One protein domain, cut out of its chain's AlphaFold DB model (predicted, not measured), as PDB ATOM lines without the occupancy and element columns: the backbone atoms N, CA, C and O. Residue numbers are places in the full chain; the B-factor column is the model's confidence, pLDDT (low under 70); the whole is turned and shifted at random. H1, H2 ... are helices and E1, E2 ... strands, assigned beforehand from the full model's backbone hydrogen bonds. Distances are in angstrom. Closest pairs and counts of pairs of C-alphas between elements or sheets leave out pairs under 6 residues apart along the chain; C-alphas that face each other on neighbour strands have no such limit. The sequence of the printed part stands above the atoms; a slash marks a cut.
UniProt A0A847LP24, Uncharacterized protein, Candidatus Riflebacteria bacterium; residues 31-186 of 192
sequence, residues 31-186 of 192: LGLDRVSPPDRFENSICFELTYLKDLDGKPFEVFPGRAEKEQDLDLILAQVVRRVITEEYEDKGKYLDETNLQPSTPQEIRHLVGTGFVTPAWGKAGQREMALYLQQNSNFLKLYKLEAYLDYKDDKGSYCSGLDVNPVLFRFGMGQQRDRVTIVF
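AT A GLANCE: This is residues 31 to 186 of the 192 residues of an uncharacterized protein of Candidatus Riflebacteria bacterium (UniProt A0A847LP24). A strongly twisted antiparallel sheet of seven strands curls round one long helix, H2, while a helical hairpin of H3 and H4 packs outside the curl, H3 over E5 and E6. E1, E2 and E3 make one wing of the sheet and E4, E5 and E6 the other, with E7 joining E2 to E6 between them; the short helix H1 lies just before H2. The printed part has 156 residues with four named helices and seven named strands, in the order E1 E2 E3 H1 H2 E4 H3 H4 E5 E6 E7, and its class is mixed, helices and strands. The sheet is branched at E2. The whole is compact, with a radius of gyration of the C-alphas of 16.8 A, and spans 53 by 37 by 24 A.

HOW THE PARTS SIT: The sheet is built of E1, residues 31 to 36, E2, residues 45 to 56, E3, residues 59 to 63, E4, residues 96 to 104, E5, residues 142 to 154, E6, residues 160 to 172, and E7, residues 181 to 185. E1, E2 and E3 form a meander, each strand the antiparallel neighbour of the one before, and E5, E6 and E7 form another. The pairing of E2 is staggered: E1 lies on one side of it, E7 on the other side beside residues 45 to 50, and E3 on that same other side beside residues 52 to 56. N 34 and O 49 of E1 and E2 are within hydrogen-bond range at 3.0 A, as are N 54 and O 61 of E2 and E3 at 2.8 A, and N 48 and O 182 of E2 and E7 at 2.9 A. E6 and E7 are a hairpin, with N 170 and O 183 at 2.8 A. E5 and E6 are a hairpin too, with N 147 and O 167 at 2.8 A. E4 is an edge strand antiparallel to E5, with N 101 and O 148 at 2.9 A, and it bends by 53 degrees at residue 99. The sheet curls round H2, residues 74 to 89, whose Ile 77 has its C-alpha 7.3 A from that of Leu 31, the closest pair of H2 and E1. H3, residues 107 to 115, is on the sheet at a height over the sheet of 9.3 A; the closest C-alphas of H3 and E6 are those of Ile 110 and Pro 168, 6.0 A apart. H3 lies over E6 and only just over E5, with 3 of its C-alphas there, and runs slantwise to the strands, at 44 degrees to E6 on the local plane. H4, residues 125 to 137, touches H3 at a shallow tilt of 14 degrees, opposite ways, a helical hairpin with Gly 115 and Gln 128 closest at 6.4 A between C-alphas. H4 only grazes the sheet, with residues 134 to 136. H1, residues 67 to 72, is not on the sheet, and it and H2 meet only through their link. In H1, H2, H3 and H4 every O i to N i+4 pair is within hydrogen-bond range.

IN THESE COORDINATES: E1 begins at C-alpha 31, (-43.371, 60.440, -20.178). From first to last C-alpha E6 measures 37.2 A, E5 36.5 A, E2 34.7 A and E4 24.0 A. H2 measures 21.7 A, from C-alpha 74 at (-39.035, 50.320, -23.793), and H4 18.3 A. E7 ends at C-alpha 185, (-37.880, 46.886, -5.310).

THE WHOLE: The two C-alphas farthest apart are those of Asp 57 and Val 119, at 55.4 A. The printed part has no cut, and no link is long. The mean pLDDT of the printed part is 88.1; residues 117 to 121, 154 and 156 are under 70.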
ATOM      1  N   LEU A  31     -42.867  61.450 -21.103       93.56
ATOM      2  CA  LEU A  31     -43.371  60.440 -20.178       93.56
ATOM      3  C   LEU A  31     -43.714  61.096 -18.836       93.56
ATOM      4  O   LEU A  31     -42.839  61.615 -18.145       93.56
ATOM      5  N   GLY A  32     -44.989  61.063 -18.465       94.50
ATOM      6  CA  GLY A  32     -45.442  61.369 -17.112       94.50
ATOM      7  C   GLY A  32     -45.202  60.172 -16.194       94.50
ATOM      8  O   GLY A  32     -45.510  59.038 -16.566       94.50
ATOM      9  N   LEU A  33     -44.644  60.434 -15.013       95.88
ATOM     10  CA  LEU A  33     -44.339  59.436 -13.990       95.88
ATOM     11  C   LEU A  33     -44.991  59.851 -12.674       95.88
ATOM     12  O   LEU A  33     -44.447  60.674 -11.938       95.88
ATOM     13  N   ASP A  34     -46.140  59.257 -12.372       96.00
ATOM     14  CA  ASP A  34     -46.877  59.539 -11.144       96.00
ATOM     15  C   ASP A  34     -46.595  58.455 -10.105       96.00
ATOM     16  O   ASP A  34     -46.786  57.263 -10.361       96.00
ATOM     17  N   ARG A  35     -46.134  58.850  -8.911       94.56
ATOM     18  CA  ARG A  35     -45.946  57.904  -7.801       94.56
ATOM     19  C   ARG A  35     -47.311  57.379  -7.350       94.56
ATOM     20  O   ARG A  35     -48.196  58.151  -6.988       94.56
ATOM     21  N   VAL A  36     -47.446  56.060  -7.310       95.69
ATOM     22  CA  VAL A  36     -48.639  55.354  -6.832       95.69
ATOM     23  C   VAL A  36     -48.251  54.300  -5.801       95.69
ATOM     24  O   VAL A  36     -47.080  53.943  -5.657       95.69
ATOM     25  N   SER A  37     -49.239  53.770  -5.082       94.12
ATOM     26  CA  SER A  37     -48.993  52.661  -4.163       94.12
ATOM     27  C   SER A  37     -48.456  51.439  -4.922       94.12
ATOM     28  O   SER A  37     -49.019  51.070  -5.964       94.12
ATOM     29  N   PRO A  38     -47.387  50.791  -4.426       92.50
ATOM     30  CA  PRO A  38     -46.927  49.527  -4.983       92.50
ATOM     31  C   PRO A  38     -47.960  48.413  -4.756       92.50
ATOM     32  O   PRO A  38     -48.890  48.588  -3.962       92.50
ATOM     33  N   PRO A  39     -47.824  47.267  -5.450       89.81
ATOM     34  CA  PRO A  39     -48.653  46.100  -5.180       89.81
ATOM     35  C   PRO A  39     -48.606  45.688  -3.704       89.81
ATOM     36  O   PRO A  39     -47.597  45.880  -3.018       89.81
ATOM     37  N   ASP A  40     -49.697  45.103  -3.217       87.88
ATOM     38  CA  ASP A  40     -49.817  44.727  -1.811       87.88
ATOM     39  C   ASP A  40     -48.654  43.834  -1.360       87.88
ATOM     40  O   ASP A  40     -48.279  42.871  -2.033       87.88
ATOM     41  N   ARG A  41     -48.104  44.153  -0.179       86.25
ATOM     42  CA  ARG A  41     -46.986  43.438   0.467       86.25
ATOM     43  C   ARG A  41     -45.673  43.448  -0.326       86.25
ATOM     44  O   ARG A  41     -44.795  42.635  -0.045       86.25
ATOM     45  N   PHE A  42     -45.510  44.374  -1.270       90.81
ATOM     46  CA  PHE A  42     -44.203  44.654  -1.854       90.81
ATOM     47  C   PHE A  42     -43.394  45.543  -0.905       90.81
ATOM     48  O   PHE A  42     -43.537  46.766  -0.881       90.81
ATOM     49  N   GLU A  43     -42.557  44.904  -0.095       88.19
ATOM     50  CA  GLU A  43     -41.720  45.557   0.913       88.19
ATOM     51  C   GLU A  43     -40.644  46.435   0.242       88.19
ATOM     52  O   GLU A  43     -40.090  46.072  -0.792       88.19
ATOM     53  N   ASN A  44     -40.337  47.603   0.817       87.12
ATOM     54  CA  ASN A  44     -39.272  48.496   0.327       87.12
ATOM     55  C   ASN A  44     -39.352  48.783  -1.183       87.12
ATOM     56  O   ASN A  44     -38.361  48.662  -1.899       87.12
ATOM     57  N   SER A  45     -40.538  49.118  -1.689       91.56
ATOM     58  CA  SER A  45     -40.750  49.331  -3.119       91.56
ATOM     59  C   SER A  45     -41.369  50.687  -3.422       91.56
ATOM     60  O   SER A  45     -42.103  51.260  -2.614       91.56
ATOM     61  N   ILE A  46     -41.077  51.186  -4.617       94.00
ATOM     62  CA  ILE A  46     -41.752  52.337  -5.215       94.00
ATOM     63  C   ILE A  46     -42.421  51.900  -6.508       94.00
ATOM     64  O   ILE A  46     -41.948  50.991  -7.193       94.00
ATOM     65  N   CYS A  47     -43.527  52.550  -6.845       96.56
ATOM     66  CA  CYS A  47     -44.278  52.258  -8.051       96.56
ATOM     67  C   CYS A  47     -44.636  53.557  -8.761       96.56
ATOM     68  O   CYS A  47     -45.139  54.495  -8.142       96.56
ATOM     69  N   PHE A  48     -44.381  53.587 -10.063       97.50
ATOM     70  CA  PHE A  48     -44.801  54.663 -10.944       97.50
ATOM     71  C   PHE A  48     -45.897  54.161 -11.865       97.50
ATOM     72  O   PHE A  48     -45.794  53.069 -12.427       97.50
ATOM     73  N   GLU A  49     -46.927  54.973 -12.033       97.06
ATOM     74  CA  GLU A  49     -47.906  54.839 -13.097       97.06
ATOM     75  C   GLU A  49     -47.515  55.766 -14.254       97.06
ATOM     76  O   GLU A  49     -47.090  56.902 -14.037       97.06
ATOM     77  N   LEU A  50     -47.574  55.240 -15.479       96.31
ATOM     78  CA  LEU A  50     -47.018  55.897 -16.661       96.31
ATOM     79  C   LEU A  50     -48.114  56.589 -17.477       96.31
ATOM     80  O   LEU A  50     -49.167  56.009 -17.768       96.31
ATOM     81  N   THR A  51     -47.816  57.812 -17.910       95.38
ATOM     82  CA  THR A  51     -48.635  58.599 -18.839       95.38
ATOM     83  C   THR A  51     -47.811  58.924 -20.075       95.38
ATOM     84  O   THR A  51     -46.759  59.547 -19.974       95.38
ATOM     85  N   TYR A  52     -48.275  58.517 -21.253       93.50
ATOM     86  CA  TYR A  52     -47.580  58.789 -22.509       93.50
ATOM     87  C   TYR A  52     -48.134  60.067 -23.120       93.50
ATOM     88  O   TYR A  52     -49.338  60.186 -23.332       93.50
ATOM     89  N   LEU A  53     -47.266  61.034 -23.396       93.25
ATOM     90  CA  LEU A  53     -47.657  62.341 -23.905       93.25
ATOM     91  C   LEU A  53     -47.000  62.587 -25.260       93.25
ATOM     92  O   LEU A  53     -45.830  62.264 -25.467       93.25
ATOM     93  N   LYS A  54     -47.752  63.185 -26.181       91.38
ATOM     94  CA  LYS A  54     -47.254  63.656 -27.472       91.38
ATOM     95  C   LYS A  54     -47.562  65.135 -27.627       91.38
ATOM     96  O   LYS A  54     -48.678  65.568 -27.348       91.38
ATOM     97  N   ASP A  55     -46.585  65.894 -28.098       88.06
ATOM     98  CA  ASP A  55     -46.780  67.310 -28.389       88.06
ATOM     99  C   ASP A  55     -47.599  67.478 -29.675       88.06
ATOM    100  O   ASP A  55     -47.169  67.099 -30.767       88.06
ATOM    101  N   LEU A  56     -48.798  68.046 -29.534       85.06
ATOM    102  CA  LEU A  56     -49.686  68.429 -30.628       85.06
ATOM    103  C   LEU A  56     -49.902  69.942 -30.549       85.06
ATOM    104  O   LEU A  56     -50.428  70.450 -29.560       85.06
ATOM    105  N   ASP A  57     -49.435  70.671 -31.564       84.81
ATOM    106  CA  ASP A  57     -49.514  72.139 -31.636       84.81
ATOM    107  C   ASP A  57     -48.967  72.857 -30.383       84.81
ATOM    108  O   ASP A  57     -49.529  73.838 -29.893       84.81
ATOM    109  N   GLY A  58     -47.856  72.347 -29.839       82.94
ATOM    110  CA  GLY A  58     -47.184  72.910 -28.661       82.94
ATOM    111  C   GLY A  58     -47.886  72.635 -27.327       82.94
ATOM    112  O   GLY A  58     -47.518  73.237 -26.318       82.94
ATOM    113  N   LYS A  59     -48.889  71.750 -27.302       87.06
ATOM    114  CA  LYS A  59     -49.546  71.287 -26.076       87.06
ATOM    115  C   LYS A  59     -49.334  69.783 -25.889       87.06
ATOM    116  O   LYS A  59     -49.515  69.034 -26.852       87.06
ATOM    117  N   PRO A  60     -49.016  69.323 -24.667       90.06
ATOM    118  CA  PRO A  60     -48.931  67.899 -24.390       90.06
ATOM    119  C   PRO A  60     -50.336  67.293 -24.419       90.06
ATOM    120  O   PRO A  60     -51.250  67.774 -23.744       90.06
ATOM    121  N   PHE A  61     -50.508  66.235 -25.203       91.44
ATOM    122  CA  PHE A  61     -51.737  65.454 -25.261       91.44
ATOM    123  C   PHE A  61     -51.454  64.001 -24.898       91.44
ATOM    124  O   PHE A  61     -50.463  63.425 -25.348       91.44
ATOM    125  N   GLU A  62     -52.334  63.405 -24.099       92.19
ATOM    126  CA  GLU A  62     -52.193  62.009 -23.708       92.19
ATOM    127  C   GLU A  62     -52.483  61.065 -24.875       92.19
ATOM    128  O   GLU A  62     -53.536  61.115 -25.510       92.19
ATOM    129  N   VAL A  63     -51.538  60.169 -25.130       90.38
ATOM    130  CA  VAL A  63     -51.653  59.101 -26.114       90.38
ATOM    131  C   VAL A  63     -51.653  57.747 -25.415       90.38
ATOM    132  O   VAL A  63     -51.170  57.597 -24.294       90.38
ATOM    133  N   PHE A  64     -52.178  56.734 -26.100       89.31
ATOM    134  CA  PHE A  64     -52.270  55.369 -25.582       89.31
ATOM    135  C   PHE A  64     -51.572  54.403 -26.543       89.31
ATOM    136  O   PHE A  64     -52.254  53.723 -27.313       89.31
ATOM    137  N   PRO A  65     -50.226  54.361 -26.544       89.00
ATOM    138  CA  PRO A  65     -49.485  53.495 -27.444       89.00
ATOM    139  C   PRO A  65     -49.855  52.023 -27.259       89.00
ATOM    140  O   PRO A  65     -50.064  51.531 -26.139       89.00
ATOM    141  N   GLY A  66     -49.908  51.298 -28.373       89.75
ATOM    142  CA  GLY A  66     -50.119  49.857 -28.366       89.75
ATOM    143  C   GLY A  66     -48.946  49.129 -27.706       89.75
ATOM    144  O   GLY A  66     -47.835  49.642 -27.616       89.75
ATOM    145  N   ARG A  67     -49.151  47.882 -27.266       90.19
ATOM    146  CA  ARG A  67     -48.076  47.096 -26.629       90.19
ATOM    147  C   ARG A  67     -46.811  47.003 -27.489       90.19
ATOM    148  O   ARG A  67     -45.724  47.147 -26.947       90.19
ATOM    149  N   ALA A  68     -46.954  46.771 -28.793       90.31
ATOM    150  CA  ALA A  68     -45.813  46.650 -29.702       90.31
ATOM    151  C   ALA A  68     -44.983  47.944 -29.769       90.31
ATOM    152  O   ALA A  68     -43.760  47.886 -29.746       90.31
ATOM    153  N   GLU A  69     -45.648  49.099 -29.781       90.81
ATOM    154  CA  GLU A  69     -45.000  50.415 -29.778       90.81
ATOM    155  C   GLU A  69     -44.263  50.662 -28.453       90.81
ATOM    156  O   GLU A  69     -43.102  51.055 -28.443       90.81
ATOM    157  N   LYS A  70     -44.894  50.322 -27.322       91.56
ATOM    158  CA  LYS A  70     -44.263  50.434 -25.997       91.56
ATOM    159  C   LYS A  70     -43.074  49.495 -25.825       91.56
ATOM    160  O   LYS A  70     -42.116  49.851 -25.155       91.56
ATOM    161  N   GLU A  71     -43.136  48.295 -26.402       92.19
ATOM    162  CA  GLU A  71     -42.011  47.356 -26.408       92.19
ATOM    163  C   GLU A  71     -40.849  47.864 -27.272       92.19
ATOM    164  O   GLU A  71     -39.698  47.638 -26.910       92.19
ATOM    165  N   GLN A  72     -41.134  48.581 -28.363       92.00
ATOM    166  CA  GLN A  72     -40.113  49.220 -29.192       92.00
ATOM    167  C   GLN A  72     -39.434  50.395 -28.474       92.00
ATOM    168  O   GLN A  72     -38.219  50.546 -28.567       92.00
ATOM    169  N   ASP A  73     -40.202  51.193 -27.732       92.12
ATOM    170  CA  ASP A  73     -39.700  52.365 -27.004       92.12
ATOM    171  C   ASP A  73     -39.262  52.041 -25.559       92.12
ATOM    172  O   ASP A  73     -38.984  52.945 -24.767       92.12
ATOM    173  N   LEU A  74     -39.194  50.757 -25.184       93.06
ATOM    174  CA  LEU A  74     -39.035  50.320 -23.793       93.06
ATOM    175  C   LEU A  74     -37.747  50.835 -23.140       93.06
ATOM    176  O   LEU A  74     -37.778  51.242 -21.980       93.06
ATOM    177  N   ASP A  75     -36.647  50.887 -23.888       91.31
ATOM    178  CA  ASP A  75     -35.368  51.406 -23.392       91.31
ATOM    179  C   ASP A  75     -35.466  52.895 -23.026       91.31
ATOM    180  O   ASP A  75     -34.954  53.320 -21.991       91.31
ATOM    181  N   LEU A  76     -36.190  53.690 -23.826       91.56
ATOM    182  CA  LEU A  76     -36.419  55.113 -23.557       91.56
ATOM    183  C   LEU A  76     -37.316  55.317 -22.335       91.56
ATOM    184  O   LEU A  76     -37.082  56.226 -21.535       91.56
ATOM    185  N   ILE A  77     -38.336  54.470 -22.186       94.38
ATOM    186  CA  ILE A  77     -39.235  54.492 -21.031       94.38
ATOM    187  C   ILE A  77     -38.447  54.168 -19.756       94.38
ATOM    188  O   ILE A  77     -38.498  54.916 -18.779       94.38
ATOM    189  N   LEU A  78     -37.684  53.072 -19.773       94.88
ATOM    190  CA  LEU A  78     -36.898  52.627 -18.628       94.88
ATOM    191  C   LEU A  78     -35.795  53.622 -18.271       94.88
ATOM    192  O   LEU A  78     -35.592  53.867 -17.086       94.88
ATOM    193  N   ALA A  79     -35.142  54.257 -19.247       92.38
ATOM    194  CA  ALA A  79     -34.146  55.293 -18.982       92.38
ATOM    195  C   ALA A  79     -34.733  56.476 -18.190       92.38
ATOM    196  O   ALA A  79     -34.119  56.940 -17.230       92.38
ATOM    197  N   GLN A  80     -35.940  56.935 -18.540       93.25
ATOM    198  CA  GLN A  80     -36.613  58.020 -17.813       93.25
ATOM    199  C   GLN A  80     -37.033  57.596 -16.401       93.25
ATOM    200  O   GLN A  80     -36.823  58.347 -15.447       93.25
ATOM    201  N   VAL A  81     -37.564  56.379 -16.249       94.56
ATOM    202  CA  VAL A  81     -37.918  55.830 -14.931       94.56
ATOM    203  C   VAL A  81     -36.678  55.682 -14.051       94.56
ATOM    204  O   VAL A  81     -36.661  56.185 -12.932       94.56
ATOM    205  N   VAL A  82     -35.619  55.043 -14.552       92.56
ATOM    206  CA  VAL A  82     -34.367  54.838 -13.811       92.56
ATOM    207  C   VAL A  82     -33.739  56.175 -13.441       92.56
ATOM    208  O   VAL A  82     -33.316  56.338 -12.299       92.56
ATOM    209  N   ARG A  83     -33.750  57.173 -14.335       91.69
ATOM    210  CA  ARG A  83     -33.251  58.512 -14.002       91.69
ATOM    211  C   ARG A  83     -34.025  59.142 -12.846       91.69
ATOM    212  O   ARG A  83     -33.407  59.737 -11.961       91.69
ATOM    213  N   ARG A  84     -35.355  58.998 -12.833       92.44
ATOM    214  CA  ARG A  84     -36.200  59.483 -11.733       92.44
ATOM    215  C   ARG A  84     -35.840  58.797 -10.415       92.44
ATOM    216  O   ARG A  84     -35.668  59.485  -9.416       92.44
ATOM    217  N   VAL A  85     -35.654  57.476 -10.436       91.31
ATOM    218  CA  VAL A  85     -35.247  56.690  -9.258       91.31
ATOM    219  C   VAL A  85     -33.868  57.092  -8.749       91.31
ATOM    220  O   VAL A  85     -33.709  57.308  -7.554       91.31
ATOM    221  N   ILE A  86     -32.885  57.224  -9.640       90.06
ATOM    222  CA  ILE A  86     -31.529  57.677  -9.303       90.06
ATOM    223  C   ILE A  86     -31.577  59.027  -8.585       90.06
ATOM    224  O   ILE A  86     -30.989  59.180  -7.518       90.06
ATOM    225  N   THR A  87     -32.334  59.973  -9.138       90.19
ATOM    226  CA  THR A  87     -32.446  61.315  -8.560       90.19
ATOM    227  C   THR A  87     -33.059  61.245  -7.155       90.19
ATOM    228  O   THR A  87     -32.443  61.673  -6.187       90.19
ATOM    229  N   GLU A  88     -34.239  60.632  -7.021       89.81
ATOM    230  CA  GLU A  88     -35.018  60.674  -5.774       89.81
ATOM    231  C   GLU A  88     -34.474  59.754  -4.663       89.81
ATOM    232  O   GLU A  88     -34.607  60.047  -3.473       89.81
ATOM    233  N   GLU A  89     -33.915  58.597  -5.024       85.88
ATOM    234  CA  GLU A  89     -33.569  57.545  -4.061       85.88
ATOM    235  C   GLU A  89     -32.068  57.466  -3.758       85.88
ATOM    236  O   GLU A  89     -31.692  56.849  -2.756       85.88
ATOM    237  N   TYR A  90     -31.233  58.130  -4.564       85.00
ATOM    238  CA  TYR A  90     -29.784  58.174  -4.386       85.00
ATOM    239  C   TYR A  90     -29.261  59.610  -4.272       85.00
ATOM    240  O   TYR A  90     -28.813  59.992  -3.189       85.00
ATOM    241  N   GLU A  91     -29.359  60.413  -5.336       86.25
ATOM    242  CA  GLU A  91     -28.741  61.751  -5.399       86.25
ATOM    243  C   GLU A  91     -29.318  62.701  -4.335       86.25
ATOM    244  O   GLU A  91     -28.567  63.266  -3.537       86.25
ATOM    245  N   ASP A  92     -30.647  62.805  -4.242       87.69
ATOM    246  CA  ASP A  92     -31.346  63.655  -3.264       87.69
ATOM    247  C   ASP A  92     -31.098  63.215  -1.809       87.69
ATOM    248  O   ASP A  92     -31.305  63.984  -0.868       87.69
ATOM    249  N   LYS A  93     -30.628  61.977  -1.611       82.50
ATOM    250  CA  LYS A  93     -30.262  61.414  -0.304       82.50
ATOM    251  C   LYS A  93     -28.759  61.476  -0.025       82.50
ATOM    252  O   LYS A  93     -28.308  60.895   0.958       82.50
ATOM    253  N   GLY A  94     -27.985  62.156  -0.873       77.00
ATOM    254  CA  GLY A  94     -26.540  62.323  -0.707       77.00
ATOM    255  C   GLY A  94     -25.716  61.068  -1.005       77.00
ATOM    256  O   GLY A  94     -24.548  61.008  -0.621       77.00
ATOM    257  N   LYS A  95     -26.294  60.066  -1.680       76.88
ATOM    258  CA  LYS A  95     -25.553  58.894  -2.160       76.88
ATOM    259  C   LYS A  95     -24.975  59.205  -3.537       76.88
ATOM    260  O   LYS A  95     -25.727  59.565  -4.442       76.88
ATOM    261  N   TYR A  96     -23.665  59.039  -3.709       76.62
ATOM    262  CA  TYR A  96     -23.049  59.164  -5.027       76.62
ATOM    263  C   TYR A  96     -23.060  57.813  -5.736       76.62
ATOM    264  O   TYR A  96     -22.701  56.782  -5.163       76.62
ATOM    265  N   LEU A  97     -23.510  57.844  -6.984       79.81
ATOM    266  CA  LEU A  97     -23.498  56.708  -7.892       79.81
ATOM    267  C   LEU A  97     -22.286  56.836  -8.807       79.81
ATOM    268  O   LEU A  97     -22.117  57.875  -9.447       79.81
ATOM    269  N   ASP A  98     -21.474  55.787  -8.866       78.69
ATOM    270  CA  ASP A  98     -20.349  55.702  -9.801       78.69
ATOM    271  C   ASP A  98     -20.827  55.159 -11.156       78.69
ATOM    272  O   ASP A  98     -20.670  55.789 -12.202       78.69
ATOM    273  N   GLU A  99     -21.536  54.028 -11.124       82.62
ATOM    274  CA  GLU A  99     -22.074  53.369 -12.312       82.62
ATOM    275  C   GLU A  99     -23.493  52.846 -12.062       82.62
ATOM    276  O   GLU A  99     -23.827  52.358 -10.978       82.62
ATOM    277  N   THR A 100     -24.338  52.915 -13.094       87.75
ATOM    278  CA  THR A 100     -25.667  52.295 -13.090       87.75
ATOM    279  C   THR A 100     -25.878  51.468 -14.344       87.75
ATOM    280  O   THR A 100     -25.712  51.980 -15.453       87.75
ATOM    281  N   ASN A 101     -26.313  50.223 -14.175       90.94
ATOM    282  CA  ASN A 101     -26.585  49.307 -15.273       90.94
ATOM    283  C   ASN A 101     -27.985  48.697 -15.137       90.94
ATOM    284  O   ASN A 101     -28.404  48.312 -14.047       90.94
ATOM    285  N   LEU A 102     -28.711  48.592 -16.249       93.69
ATOM    286  CA  LEU A 102     -30.031  47.971 -16.301       93.69
ATOM    287  C   LEU A 102     -29.972  46.749 -17.214       93.69
ATOM    288  O   LEU A 102     -29.733  46.869 -18.413       93.69
ATOM    289  N   GLN A 103     -30.219  45.569 -16.652       95.12
ATOM    290  CA  GLN A 103     -30.114  44.307 -17.383       95.12
ATOM    291  C   GLN A 103     -31.443  43.549 -17.358       95.12
ATOM    292  O   GLN A 103     -32.124  43.566 -16.330       95.12
ATOM    293  N   PRO A 104     -31.822  42.849 -18.446       96.25
ATOM    294  CA  PRO A 104     -32.946  41.922 -18.421       96.25
ATOM    295  C   PRO A 104     -32.772  40.873 -17.321       96.25
ATOM    296  O   PRO A 104     -31.658  40.432 -17.040       96.25
ATOM    297  N   SER A 105     -33.880  40.459 -16.716       95.88
ATOM    298  CA  SER A 105     -33.881  39.463 -15.648       95.88
ATOM    299  C   SER A 105     -35.006  38.442 -15.820       95.88
ATOM    300  O   SER A 105     -35.904  38.588 -16.652       95.88
ATOM    301  N   THR A 106     -34.948  37.368 -15.041       96.19
ATOM    302  CA  THR A 106     -35.911  36.266 -15.043       96.19
ATOM    303  C   THR A 106     -36.727  36.237 -13.748       96.19
ATOM    304  O   THR A 106     -36.263  36.690 -12.699       96.19
ATOM    305  N   PRO A 107     -37.932  35.634 -13.744       95.81
ATOM    306  CA  PRO A 107     -38.700  35.455 -12.509       95.81
ATOM    307  C   PRO A 107     -37.935  34.693 -11.413       95.81
ATOM    308  O   PRO A 107     -38.184  34.878 -10.224       95.81
ATOM    309  N   GLN A 108     -37.034  33.786 -11.796       94.25
ATOM    310  CA  GLN A 108     -36.187  33.019 -10.886       94.25
ATOM    311  C   GLN A 108     -35.183  33.929 -10.178       94.25
ATOM    312  O   GLN A 108     -35.070  33.850  -8.958       94.25
ATOM    313  N   GLU A 109     -34.517  34.807 -10.923       93.12
ATOM    314  CA  GLU A 109     -33.569  35.784 -10.382       93.12
ATOM    315  C   GLU A 109     -34.262  36.803  -9.482       93.12
ATOM    316  O   GLU A 109     -33.789  37.034  -8.376       93.12
ATOM    317  N   ILE A 110     -35.423  37.342  -9.878       93.38
ATOM    318  CA  ILE A 110     -36.176  38.270  -9.017       93.38
ATOM    319  C   ILE A 110     -36.565  37.600  -7.696       93.38
ATOM    320  O   ILE A 110     -36.369  38.178  -6.629       93.38
ATOM    321  N   ARG A 111     -37.073  36.360  -7.743       91.94
ATOM    322  CA  ARG A 111     -37.396  35.596  -6.525       91.94
ATOM    323  C   ARG A 111     -36.168  35.322  -5.669       91.94
ATOM    324  O   ARG A 111     -36.285  35.318  -4.449       91.94
ATOM    325  N   HIS A 112     -35.025  35.073  -6.302       89.88
ATOM    326  CA  HIS A 112     -33.770  34.914  -5.591       89.88
ATOM    327  C   HIS A 112     -33.397  36.217  -4.883       89.88
ATOM    328  O   HIS A 112     -33.263  36.188  -3.670       89.88
ATOM    329  N   LEU A 113     -33.365  37.350  -5.590       88.25
ATOM    330  CA  LEU A 113     -33.003  38.661  -5.039       88.25
ATOM    331  C   LEU A 113     -33.867  39.079  -3.842       88.25
ATOM    332  O   LEU A 113     -33.342  39.606  -2.873       88.25
ATOM    333  N   VAL A 114     -35.181  38.827  -3.865       87.62
ATOM    334  CA  VAL A 114     -36.044  39.147  -2.707       87.62
ATOM    335  C   VAL A 114     -35.994  38.086  -1.599       87.62
ATOM    336  O   VAL A 114     -36.434  38.328  -0.474       87.62
ATOM    337  N   GLY A 115     -35.512  36.883  -1.922       82.06
ATOM    338  CA  GLY A 115     -35.426  35.741  -1.014       82.06
ATOM    339  C   GLY A 115     -34.078  35.612  -0.306       82.06
ATOM    340  O   GLY A 115     -34.022  35.036   0.782       82.06
ATOM    341  N   THR A 116     -33.009  36.146  -0.893       71.56
ATOM    342  CA  THR A 116     -31.663  36.166  -0.328       71.56
ATOM    343  C   THR A 116     -31.311  37.567   0.148       71.56
ATOM    344  O   THR A 116     -31.464  38.552  -0.560       71.56
ATOM    345  N   GLY A 117     -30.827  37.659   1.380       58.47
ATOM    346  CA  GLY A 117     -29.989  38.776   1.795       58.47
ATOM    347  C   GLY A 117     -28.728  38.209   2.423       58.47
ATOM    348  O   GLY A 117     -28.719  37.062   2.874       58.47
ATOM    349  N   PHE A 118     -27.647  38.984   2.399       52.16
ATOM    350  CA  PHE A 118     -26.344  38.532   2.887       52.16
ATOM    351  C   PHE A 118     -26.333  38.273   4.409       52.16
ATOM    352  O   PHE A 118     -25.502  37.498   4.875       52.16
ATOM    353  N   VAL A 119     -27.295  38.833   5.164       48.91
ATOM    354  CA  VAL A 119     -27.415  38.676   6.631       48.91
ATOM    355  C   VAL A 119     -28.852  38.359   7.084       48.91
ATOM    356  O   VAL A 119     -29.063  37.464   7.905       48.91
ATOM    357  N   THR A 120     -29.865  39.009   6.502       49.12
ATOM    358  CA  THR A 120     -31.301  38.731   6.723       49.12
ATOM    359  C   THR A 120     -32.046  38.656   5.392       49.12
ATOM    360  O   THR A 120     -31.655  39.366   4.470       49.12
ATOM    361  N   PRO A 121     -33.123  37.852   5.255       61.25
ATOM    362  CA  PRO A 121     -33.952  37.875   4.050       61.25
ATOM    363  C   PRO A 121     -34.378  39.308   3.734       61.25
ATOM    364  O   PRO A 121     -34.884  39.987   4.626       61.25
ATOM    365  N   ALA A 122     -34.176  39.748   2.488       72.25
ATOM    366  CA  ALA A 122     -34.532  41.102   2.076       72.25
ATOM    367  C   ALA A 122     -36.003  41.401   2.387       72.25
ATOM    368  O   ALA A 122     -36.322  42.486   2.870       72.25
ATOM    369  N   TRP A 123     -36.873  40.411   2.152       86.81
ATOM    370  CA  TRP A 123     -38.305  40.458   2.432       86.81
ATOM    371  C   TRP A 123     -38.762  39.325   3.357       86.81
ATOM    372  O   TRP A 123     -38.194  38.224   3.363       86.81
ATOM    373  N   GLY A 124     -39.872  39.539   4.066       87.12
ATOM    374  CA  GLY A 124     -40.556  38.493   4.825       87.12
ATOM    375  C   GLY A 124     -41.153  37.385   3.942       87.12
ATOM    376  O   GLY A 124     -41.467  37.577   2.769       87.12
ATOM    377  N   LYS A 125     -41.398  36.192   4.516       88.75
ATOM    378  CA  LYS A 125     -41.982  35.040   3.783       88.75
ATOM    379  C   LYS A 125     -43.316  35.366   3.094       88.75
ATOM    380  O   LYS A 125     -43.617  34.799   2.046       88.75
ATOM    381  N   ALA A 126     -44.122  36.242   3.696       89.56
ATOM    382  CA  ALA A 126     -45.383  36.690   3.112       89.56
ATOM    383  C   ALA A 126     -45.141  37.532   1.848       89.56
ATOM    384  O   ALA A 126     -45.716  37.208   0.813       89.56
ATOM    385  N   GLY A 127     -44.245  38.525   1.901       89.56
ATOM    386  CA  GLY A 127     -43.854  39.328   0.739       89.56
ATOM    387  C   GLY A 127     -43.233  38.481  -0.373       89.56
ATOM    388  O   GLY A 127     -43.620  38.597  -1.532       89.56
ATOM    389  N   GLN A 128     -42.351  37.534  -0.032       90.88
ATOM    390  CA  GLN A 128     -41.772  36.597  -1.009       90.88
ATOM    391  C   GLN A 128     -42.846  35.753  -1.718       90.88
ATOM    392  O   GLN A 128     -42.770  35.520  -2.929       90.88
ATOM    393  N   ARG A 129     -43.866  35.296  -0.977       92.50
ATOM    394  CA  ARG A 129     -44.994  34.551  -1.548       92.50
ATOM    395  C   ARG A 129     -45.830  35.429  -2.476       92.50
ATOM    396  O   ARG A 129     -46.172  34.963  -3.560       92.50
ATOM    397  N   GLU A 130     -46.129  36.667  -2.084       93.44
ATOM    398  CA  GLU A 130     -46.858  37.596  -2.955       93.44
ATOM    399  C   GLU A 130     -46.067  37.941  -4.217       93.44
ATOM    400  O   GLU A 130     -46.634  37.912  -5.305       93.44
ATOM    401  N   MET A 131     -44.751  38.167  -4.121       94.00
ATOM    402  CA  MET A 131     -43.893  38.363  -5.297       94.00
ATOM    403  C   MET A 131     -43.988  37.171  -6.253       94.00
ATOM    404  O   MET A 131     -44.194  37.340  -7.453       94.00
ATOM    405  N   ALA A 132     -43.879  35.944  -5.734       94.19
ATOM    406  CA  ALA A 132     -43.982  34.744  -6.557       94.19
ATOM    407  C   ALA A 132     -45.351  34.628  -7.252       94.19
ATOM    408  O   ALA A 132     -45.403  34.301  -8.441       94.19
ATOM    409  N   LEU A 133     -46.442  34.925  -6.538       95.31
ATOM    410  CA  LEU A 133     -47.795  34.940  -7.102       95.31
ATOM    411  C   LEU A 133     -47.947  36.030  -8.169       95.31
ATOM    412  O   LEU A 133     -48.460  35.751  -9.253       95.31
ATOM    413  N   TYR A 134     -47.449  37.236  -7.901       95.19
ATOM    414  CA  TYR A 134     -47.510  38.367  -8.820       95.19
ATOM    415  C   TYR A 134     -46.784  38.073 -10.138       95.19
ATOM    416  O   TYR A 134     -47.352  38.280 -11.214       95.19
ATOM    417  N   LEU A 135     -45.562  37.529 -10.063       95.88
ATOM    418  CA  LEU A 135     -44.773  37.125 -11.232       95.88
ATOM    419  C   LEU A 135     -45.484  36.043 -12.055       95.88
ATOM    420  O   LEU A 135     -45.448  36.075 -13.284       95.88
ATOM    421  N   GLN A 136     -46.153  35.096 -11.393       95.19
ATOM    422  CA  GLN A 136     -46.896  34.032 -12.066       95.19
ATOM    423  C   GLN A 136     -48.151  34.568 -12.769       95.19
ATOM    424  O   GLN A 136     -48.374  34.264 -13.943       95.19
ATOM    425  N   GLN A 137     -48.959  35.371 -12.070       93.50
ATOM    426  CA  GLN A 137     -50.233  35.898 -12.571       93.50
ATOM    427  C   GLN A 137     -50.049  36.890 -13.725       93.50
ATOM    428  O   GLN A 137     -50.878  36.938 -14.631       93.50
ATOM    429  N   ASN A 138     -48.956  37.658 -13.715       92.81
ATOM    430  CA  ASN A 138     -48.698  38.713 -14.695       92.81
ATOM    431  C   ASN A 138     -47.615  38.336 -15.719       92.81
ATOM    432  O   ASN A 138     -47.128  39.208 -16.431       92.81
ATOM    433  N   SER A 139     -47.240  37.059 -15.827       92.62
ATOM    434  CA  SER A 139     -46.122  36.597 -16.670       92.62
ATOM    435  C   SER A 139     -46.191  37.082 -18.127       92.62
ATOM    436  O   SER A 139     -45.175  37.464 -18.698       92.62
ATOM    437  N   ASN A 140     -47.392  37.163 -18.705       92.19
ATOM    438  CA  ASN A 140     -47.598  37.637 -20.079       92.19
ATOM    439  C   ASN A 140     -47.528  39.163 -20.240       92.19
ATOM    440  O   ASN A 140     -47.463  39.650 -21.370       92.19
ATOM    441  N   PHE A 141     -47.572  39.918 -19.145       93.50
ATOM    442  CA  PHE A 141     -47.645  41.383 -19.123       93.50
ATOM    443  C   PHE A 141     -46.417  42.029 -18.485       93.50
ATOM    444  O   PHE A 141     -46.334  43.254 -18.448       93.50
ATOM    445  N   LEU A 142     -45.478  41.225 -17.988       95.56
ATOM    446  CA  LEU A 142     -44.273  41.704 -17.334       95.56
ATOM    447  C   LEU A 142     -43.070  41.687 -18.273       95.56
ATOM    448  O   LEU A 142     -42.827  40.720 -18.996       95.56
ATOM    449  N   LYS A 143     -42.271  42.747 -18.186       97.12
ATOM    450  CA  LYS A 143     -40.855  42.744 -18.548       97.12
ATOM    451  C   LYS A 143     -40.066  42.963 -17.266       97.12
ATOM    452  O   LYS A 143     -40.427  43.797 -16.437       97.12
ATOM    453  N   LEU A 144     -39.039  42.150 -17.081       97.69
ATOM    454  CA  LEU A 144     -38.300  42.058 -15.833       97.69
ATOM    455  C   LEU A 144     -36.870  42.500 -16.075       97.69
ATOM    456  O   LEU A 144     -36.238  42.062 -17.037       97.69
ATOM    457  N   TYR A 145     -36.376  43.338 -15.178       97.38
ATOM    458  CA  TYR A 145     -35.020  43.850 -15.204       97.38
ATOM    459  C   TYR A 145     -34.439  43.850 -13.793       97.38
ATOM    460  O   TYR A 145     -35.163  43.743 -12.800       97.38
ATOM    461  N   LYS A 146     -33.123  43.997 -13.714       94.12
ATOM    462  CA  LYS A 146     -32.394  44.340 -12.496       94.12
ATOM    463  C   LYS A 146     -31.620  45.631 -12.742       94.12
ATOM    464  O   LYS A 146     -30.969  45.773 -13.777       94.12
ATOM    465  N   LEU A 147     -31.743  46.565 -11.809       93.38
ATOM    466  CA  LEU A 147     -30.951  47.783 -11.744       93.38
ATOM    467  C   LEU A 147     -29.782  47.526 -10.796       93.38
ATOM    468  O   LEU A 147     -29.993  47.325  -9.603       93.38
ATOM    469  N   GLU A 148     -28.576  47.521 -11.341       91.38
ATOM    470  CA  GLU A 148     -27.323  47.461 -10.597       91.38
ATOM    471  C   GLU A 148     -26.828  48.895 -10.403       91.38
ATOM    472  O   GLU A 148     -26.634  49.620 -11.379       91.38
ATOM    473  N   ALA A 149     -26.675  49.316  -9.151       87.81
ATOM    474  CA  ALA A 149     -26.227  50.649  -8.772       87.81
ATOM    475  C   ALA A 149     -24.978  50.537  -7.890       87.81
ATOM    476  O   ALA A 149     -25.049  50.045  -6.762       87.81
ATOM    477  N   TYR A 150     -23.842  50.981  -8.426       85.69
ATOM    478  CA  TYR A 150     -22.561  51.015  -7.729       85.69
ATOM    479  C   TYR A 150     -22.451  52.327  -6.958       85.69
ATOM    480  O   TYR A 150     -22.593  53.413  -7.523       85.69
ATOM    481  N   LEU A 151     -22.250  52.208  -5.650       82.56
ATOM    482  CA  LEU A 151     -22.305  53.303  -4.696       82.56
ATOM    483  C   LEU A 151     -20.930  53.549  -4.105       82.56
ATOM    484  O   LEU A 151     -20.325  52.613  -3.588       82.56
ATOM    485  N   ASP A 152     -20.535  54.816  -4.064       76.69
ATOM    486  CA  ASP A 152     -19.442  55.303  -3.231       76.69
ATOM    487  C   ASP A 152     -19.973  56.468  -2.397       76.69
ATOM    488  O   ASP A 152     -20.360  57.509  -2.921       76.69
ATOM    489  N   TYR A 153     -20.034  56.320  -1.079       71.19
ATOM    490  CA  TYR A 153     -20.537  57.378  -0.203       71.19
ATOM    491  C   TYR A 153     -19.708  57.498   1.068       71.19
ATOM    492  O   TYR A 153     -18.961  56.595   1.440       71.19
ATOM    493  N   LYS A 154     -19.810  58.654   1.728       67.56
ATOM    494  CA  LYS A 154     -19.297  58.818   3.087       67.56
ATOM    495  C   LYS A 154     -20.425  58.572   4.071       67.56
ATOM    496  O   LYS A 154     -21.486  59.168   3.911       67.56
ATOM    497  N   ASP A 155     -20.193  57.724   5.065       70.38
ATOM    498  CA  ASP A 155     -21.114  57.596   6.193       70.38
ATOM    499  C   ASP A 155     -21.150  58.899   7.022       70.38
ATOM    500  O   ASP A 155     -20.320  59.801   6.858       70.38
ATOM    501  N   ASP A 156     -22.089  58.989   7.966       68.94
ATOM    502  CA  ASP A 156     -22.217  60.143   8.872       68.94
ATOM    503  C   ASP A 156     -20.967  60.377   9.749       68.94
ATOM    504  O   ASP A 156     -20.817  61.432  10.369       68.94
ATOM    505  N   LYS A 157     -20.052  59.402   9.816       78.44
ATOM    506  CA  LYS A 157     -18.779  59.467  10.549       78.44
ATOM    507  C   LYS A 157     -17.611  59.890   9.643       78.44
ATOM    508  O   LYS A 157     -16.493  60.048  10.135       78.44
ATOM    509  N   GLY A 158     -17.855  60.117   8.349       74.81
ATOM    510  CA  GLY A 158     -16.867  60.510   7.346       74.81
ATOM    511  C   GLY A 158     -16.055  59.354   6.747       74.81
ATOM    512  O   GLY A 158     -15.112  59.617   5.994       74.81
ATOM    513  N   SER A 159     -16.396  58.104   7.063       76.56
ATOM    514  CA  SER A 159     -15.784  56.891   6.512       76.56
ATOM    515  C   SER A 159     -16.258  56.669   5.080       76.56
ATOM    516  O   SER A 159     -17.440  56.828   4.798       76.56
ATOM    517  N   TYR A 160     -15.357  56.277   4.178       74.69
ATOM    518  CA  TYR A 160     -15.734  55.891   2.818       74.69
ATOM    519  C   TYR A 160     -16.301  54.469   2.800       74.69
ATOM    520  O   TYR A 160     -15.647  53.532   3.258       74.69
ATOM    521  N   CYS A 161     -17.490  54.333   2.225       71.00
ATOM    522  CA  CYS A 161     -18.214  53.088   2.040       71.00
ATOM    523  C   CYS A 161     -18.463  52.877   0.544       71.00
ATOM    524  O   CYS A 161     -18.956  53.779  -0.133       71.00
ATOM    525  N   SER A 162     -18.150  51.677   0.057       76.12
ATOM    526  CA  SER A 162     -18.458  51.230  -1.303       76.12
ATOM    527  C   SER A 162     -19.512  50.127  -1.251       76.12
ATOM    528  O   SER A 162     -19.401  49.219  -0.421       76.12
ATOM    529  N   GLY A 163     -20.501  50.159  -2.138       79.75
ATOM    530  CA  GLY A 163     -21.583  49.180  -2.151       79.75
ATOM    531  C   GLY A 163     -22.147  48.898  -3.534       79.75
ATOM    532  O   GLY A 163     -21.932  49.648  -4.481       79.75
ATOM    533  N   LEU A 164     -22.885  47.796  -3.634       84.62
ATOM    534  CA  LEU A 164     -23.652  47.437  -4.818       84.62
ATOM    535  C   LEU A 164     -25.093  47.170  -4.397       84.62
ATOM    536  O   LEU A 164     -25.357  46.241  -3.633       84.62
ATOM    537  N   ASP A 165     -26.013  47.965  -4.926       86.25
ATOM    538  CA  ASP A 165     -27.442  47.690  -4.841       86.25
ATOM    539  C   ASP A 165     -27.886  46.960  -6.113       86.25
ATOM    540  O   ASP A 165     -27.634  47.427  -7.225       86.25
ATOM    541  N   VAL A 166     -28.576  45.826  -5.960       89.62
ATOM    542  CA  VAL A 166     -29.159  45.069  -7.080       89.62
ATOM    543  C   VAL A 166     -30.671  45.001  -6.906       89.62
ATOM    544  O   VAL A 166     -31.203  44.153  -6.190       89.62
ATOM    545  N   ASN A 167     -31.372  45.905  -7.584       91.25
ATOM    546  CA  ASN A 167     -32.789  46.177  -7.374       91.25
ATOM    547  C   ASN A 167     -33.651  45.587  -8.501       91.25
ATOM    548  O   ASN A 167     -33.484  45.975  -9.662       91.25
ATOM    549  N   PRO A 168     -34.605  44.683  -8.212       93.88
ATOM    550  CA  PRO A 168     -35.609  44.267  -9.185       93.88
ATOM    551  C   PRO A 168     -36.412  45.442  -9.750       93.88
ATOM    552  O   PRO A 168     -36.926  46.274  -9.004       93.88
ATOM    553  N   VAL A 169     -36.600  45.450 -11.068       96.44
ATOM    554  CA  VAL A 169     -37.465  46.390 -11.787       96.44
ATOM    555  C   VAL A 169     -38.507  45.592 -12.563       96.44
ATOM    556  O   VAL A 169     -38.185  44.794 -13.447       96.44
ATOM    557  N   LEU A 170     -39.776  45.793 -12.221       97.19
ATOM    558  CA  LEU A 170     -40.912  45.107 -12.825       97.19
ATOM    559  C   LEU A 170     -41.701  46.100 -13.672       97.19
ATOM    560  O   LEU A 170     -42.420  46.944 -13.137       97.19
ATOM    561  N   PHE A 171     -41.597  45.983 -14.992       97.38
ATOM    562  CA  PHE A 171     -42.421  46.743 -15.921       97.38
ATOM    563  C   PHE A 171     -43.679  45.938 -16.246       97.38
ATOM    564  O   PHE A 171     -43.601  44.905 -16.909       97.38
ATOM    565  N   ARG A 172     -44.845  46.398 -15.796       96.12
ATOM    566  CA  ARG A 172     -46.145  45.793 -16.096       96.12
ATOM    567  C   ARG A 172     -46.866  46.615 -17.157       96.12
ATOM    568  O   ARG A 172     -47.317  47.727 -16.877       96.12
ATOM    569  N   PHE A 173     -47.065  46.025 -18.330       95.38
ATOM    570  CA  PHE A 173     -47.963  46.588 -19.331       95.38
ATOM    571  C   PHE A 173     -49.397  46.618 -18.798       95.38
ATOM    572  O   PHE A 173     -49.914  45.632 -18.268       95.38
ATOM    573  N   GLY A 174     -50.046  47.760 -18.966       90.19
ATOM    574  CA  GLY A 174     -51.462  47.940 -18.739       90.19
ATOM    575  C   GLY A 174     -52.304  47.109 -19.705       90.19
ATOM    576  O   GLY A 174     -51.905  46.813 -20.836       90.19
ATOM    577  N   MET A 175     -53.493  46.725 -19.242       77.06
ATOM    578  CA  MET A 175     -54.509  46.040 -20.036       77.06
ATOM    579  C   MET A 175     -55.759  46.909 -20.150       77.06
ATOM    580  O   MET A 175     -56.299  47.364 -19.138       77.06
ATOM    581  N   GLY A 176     -56.259  47.091 -21.372       71.19
ATOM    582  CA  GLY A 176     -57.450  47.900 -21.626       71.19
ATOM    583  C   GLY A 176     -57.234  49.352 -21.203       71.19
ATOM    584  O   GLY A 176     -56.382  50.030 -21.762       71.19
ATOM    585  N   GLN A 177     -57.995  49.815 -20.208       71.69
ATOM    586  CA  GLN A 177     -57.870  51.171 -19.655       71.69
ATOM    587  C   GLN A 177     -56.853  51.291 -18.512       71.69
ATOM    588  O   GLN A 177     -56.663  52.377 -17.972       71.69
ATOM    589  N   GLN A 178     -56.213  50.195 -18.096       86.50
ATOM    590  CA  GLN A 178     -55.176  50.285 -17.073       86.50
ATOM    591  C   GLN A 178     -53.907  50.887 -17.666       86.50
ATOM    592  O   GLN A 178     -53.466  50.464 -18.732       86.50
ATOM    593  N   ARG A 179     -53.296  51.817 -16.932       92.69
ATOM    594  CA  ARG A 179     -51.983  52.369 -17.260       92.69
ATOM    595  C   ARG A 179     -50.869  51.357 -16.991       92.69
ATOM    596  O   ARG A 179     -51.012  50.418 -16.190       92.69
ATOM    597  N   ASP A 180     -49.755  51.574 -17.674       96.19
ATOM    598  CA  ASP A 180     -48.518  50.842 -17.437       96.19
ATOM    599  C   ASP A 180     -47.958  51.229 -16.072       96.19
ATOM    600  O   ASP A 180     -48.145  52.353 -15.598       96.19
ATOM    601  N   ARG A 181     -47.301  50.274 -15.417       96.81
ATOM    602  CA  ARG A 181     -46.703  50.497 -14.104       96.81
ATOM    603  C   ARG A 181     -45.292  49.966 -14.055       96.81
ATOM    604  O   ARG A 181     -45.041  48.861 -14.531       96.81
ATOM    605  N   VAL A 182     -44.403  50.720 -13.426       97.62
ATOM    606  CA  VAL A 182     -43.047  50.263 -13.130       97.62
ATOM    607  C   VAL A 182     -42.857  50.237 -11.632       97.62
ATOM    608  O   VAL A 182     -42.973  51.264 -10.969       97.62
ATOM    609  N   THR A 183     -42.577  49.053 -11.102       96.75
ATOM    610  CA  THR A 183     -42.287  48.856  -9.685       96.75
ATOM    611  C   THR A 183     -40.811  48.546  -9.516       96.75
ATOM    612  O   THR A 183     -40.305  47.615 -10.140       96.75
ATOM    613  N   ILE A 184     -40.132  49.314  -8.671       94.50
ATOM    614  CA  ILE A 184     -38.739  49.091  -8.299       94.50
ATOM    615  C   ILE A 184     -38.730  48.600  -6.861       94.50
ATOM    616  O   ILE A 184     -39.346  49.212  -5.988       94.50
ATOM    617  N   VAL A 185     -38.060  47.478  -6.632       91.75
ATOM    618  CA  VAL A 185     -37.880  46.886  -5.310       91.75
ATOM    619  C   VAL A 185     -36.462  47.169  -4.851       91.75
ATOM    620  O   VAL A 185     -35.510  46.748  -5.504       91.75
ATOM    621  N   PHE A 186     -36.323  47.843  -3.715       88.00
ATOM    622  CA  PHE A 186     -35.025  48.115  -3.121       88.00
ATOM    623  C   PHE A 186     -34.589  46.932  -2.265       88.00
ATOM    624  O   PHE A 186     -35.121  46.695  -1.178       88.00
TER     625      PHE A 186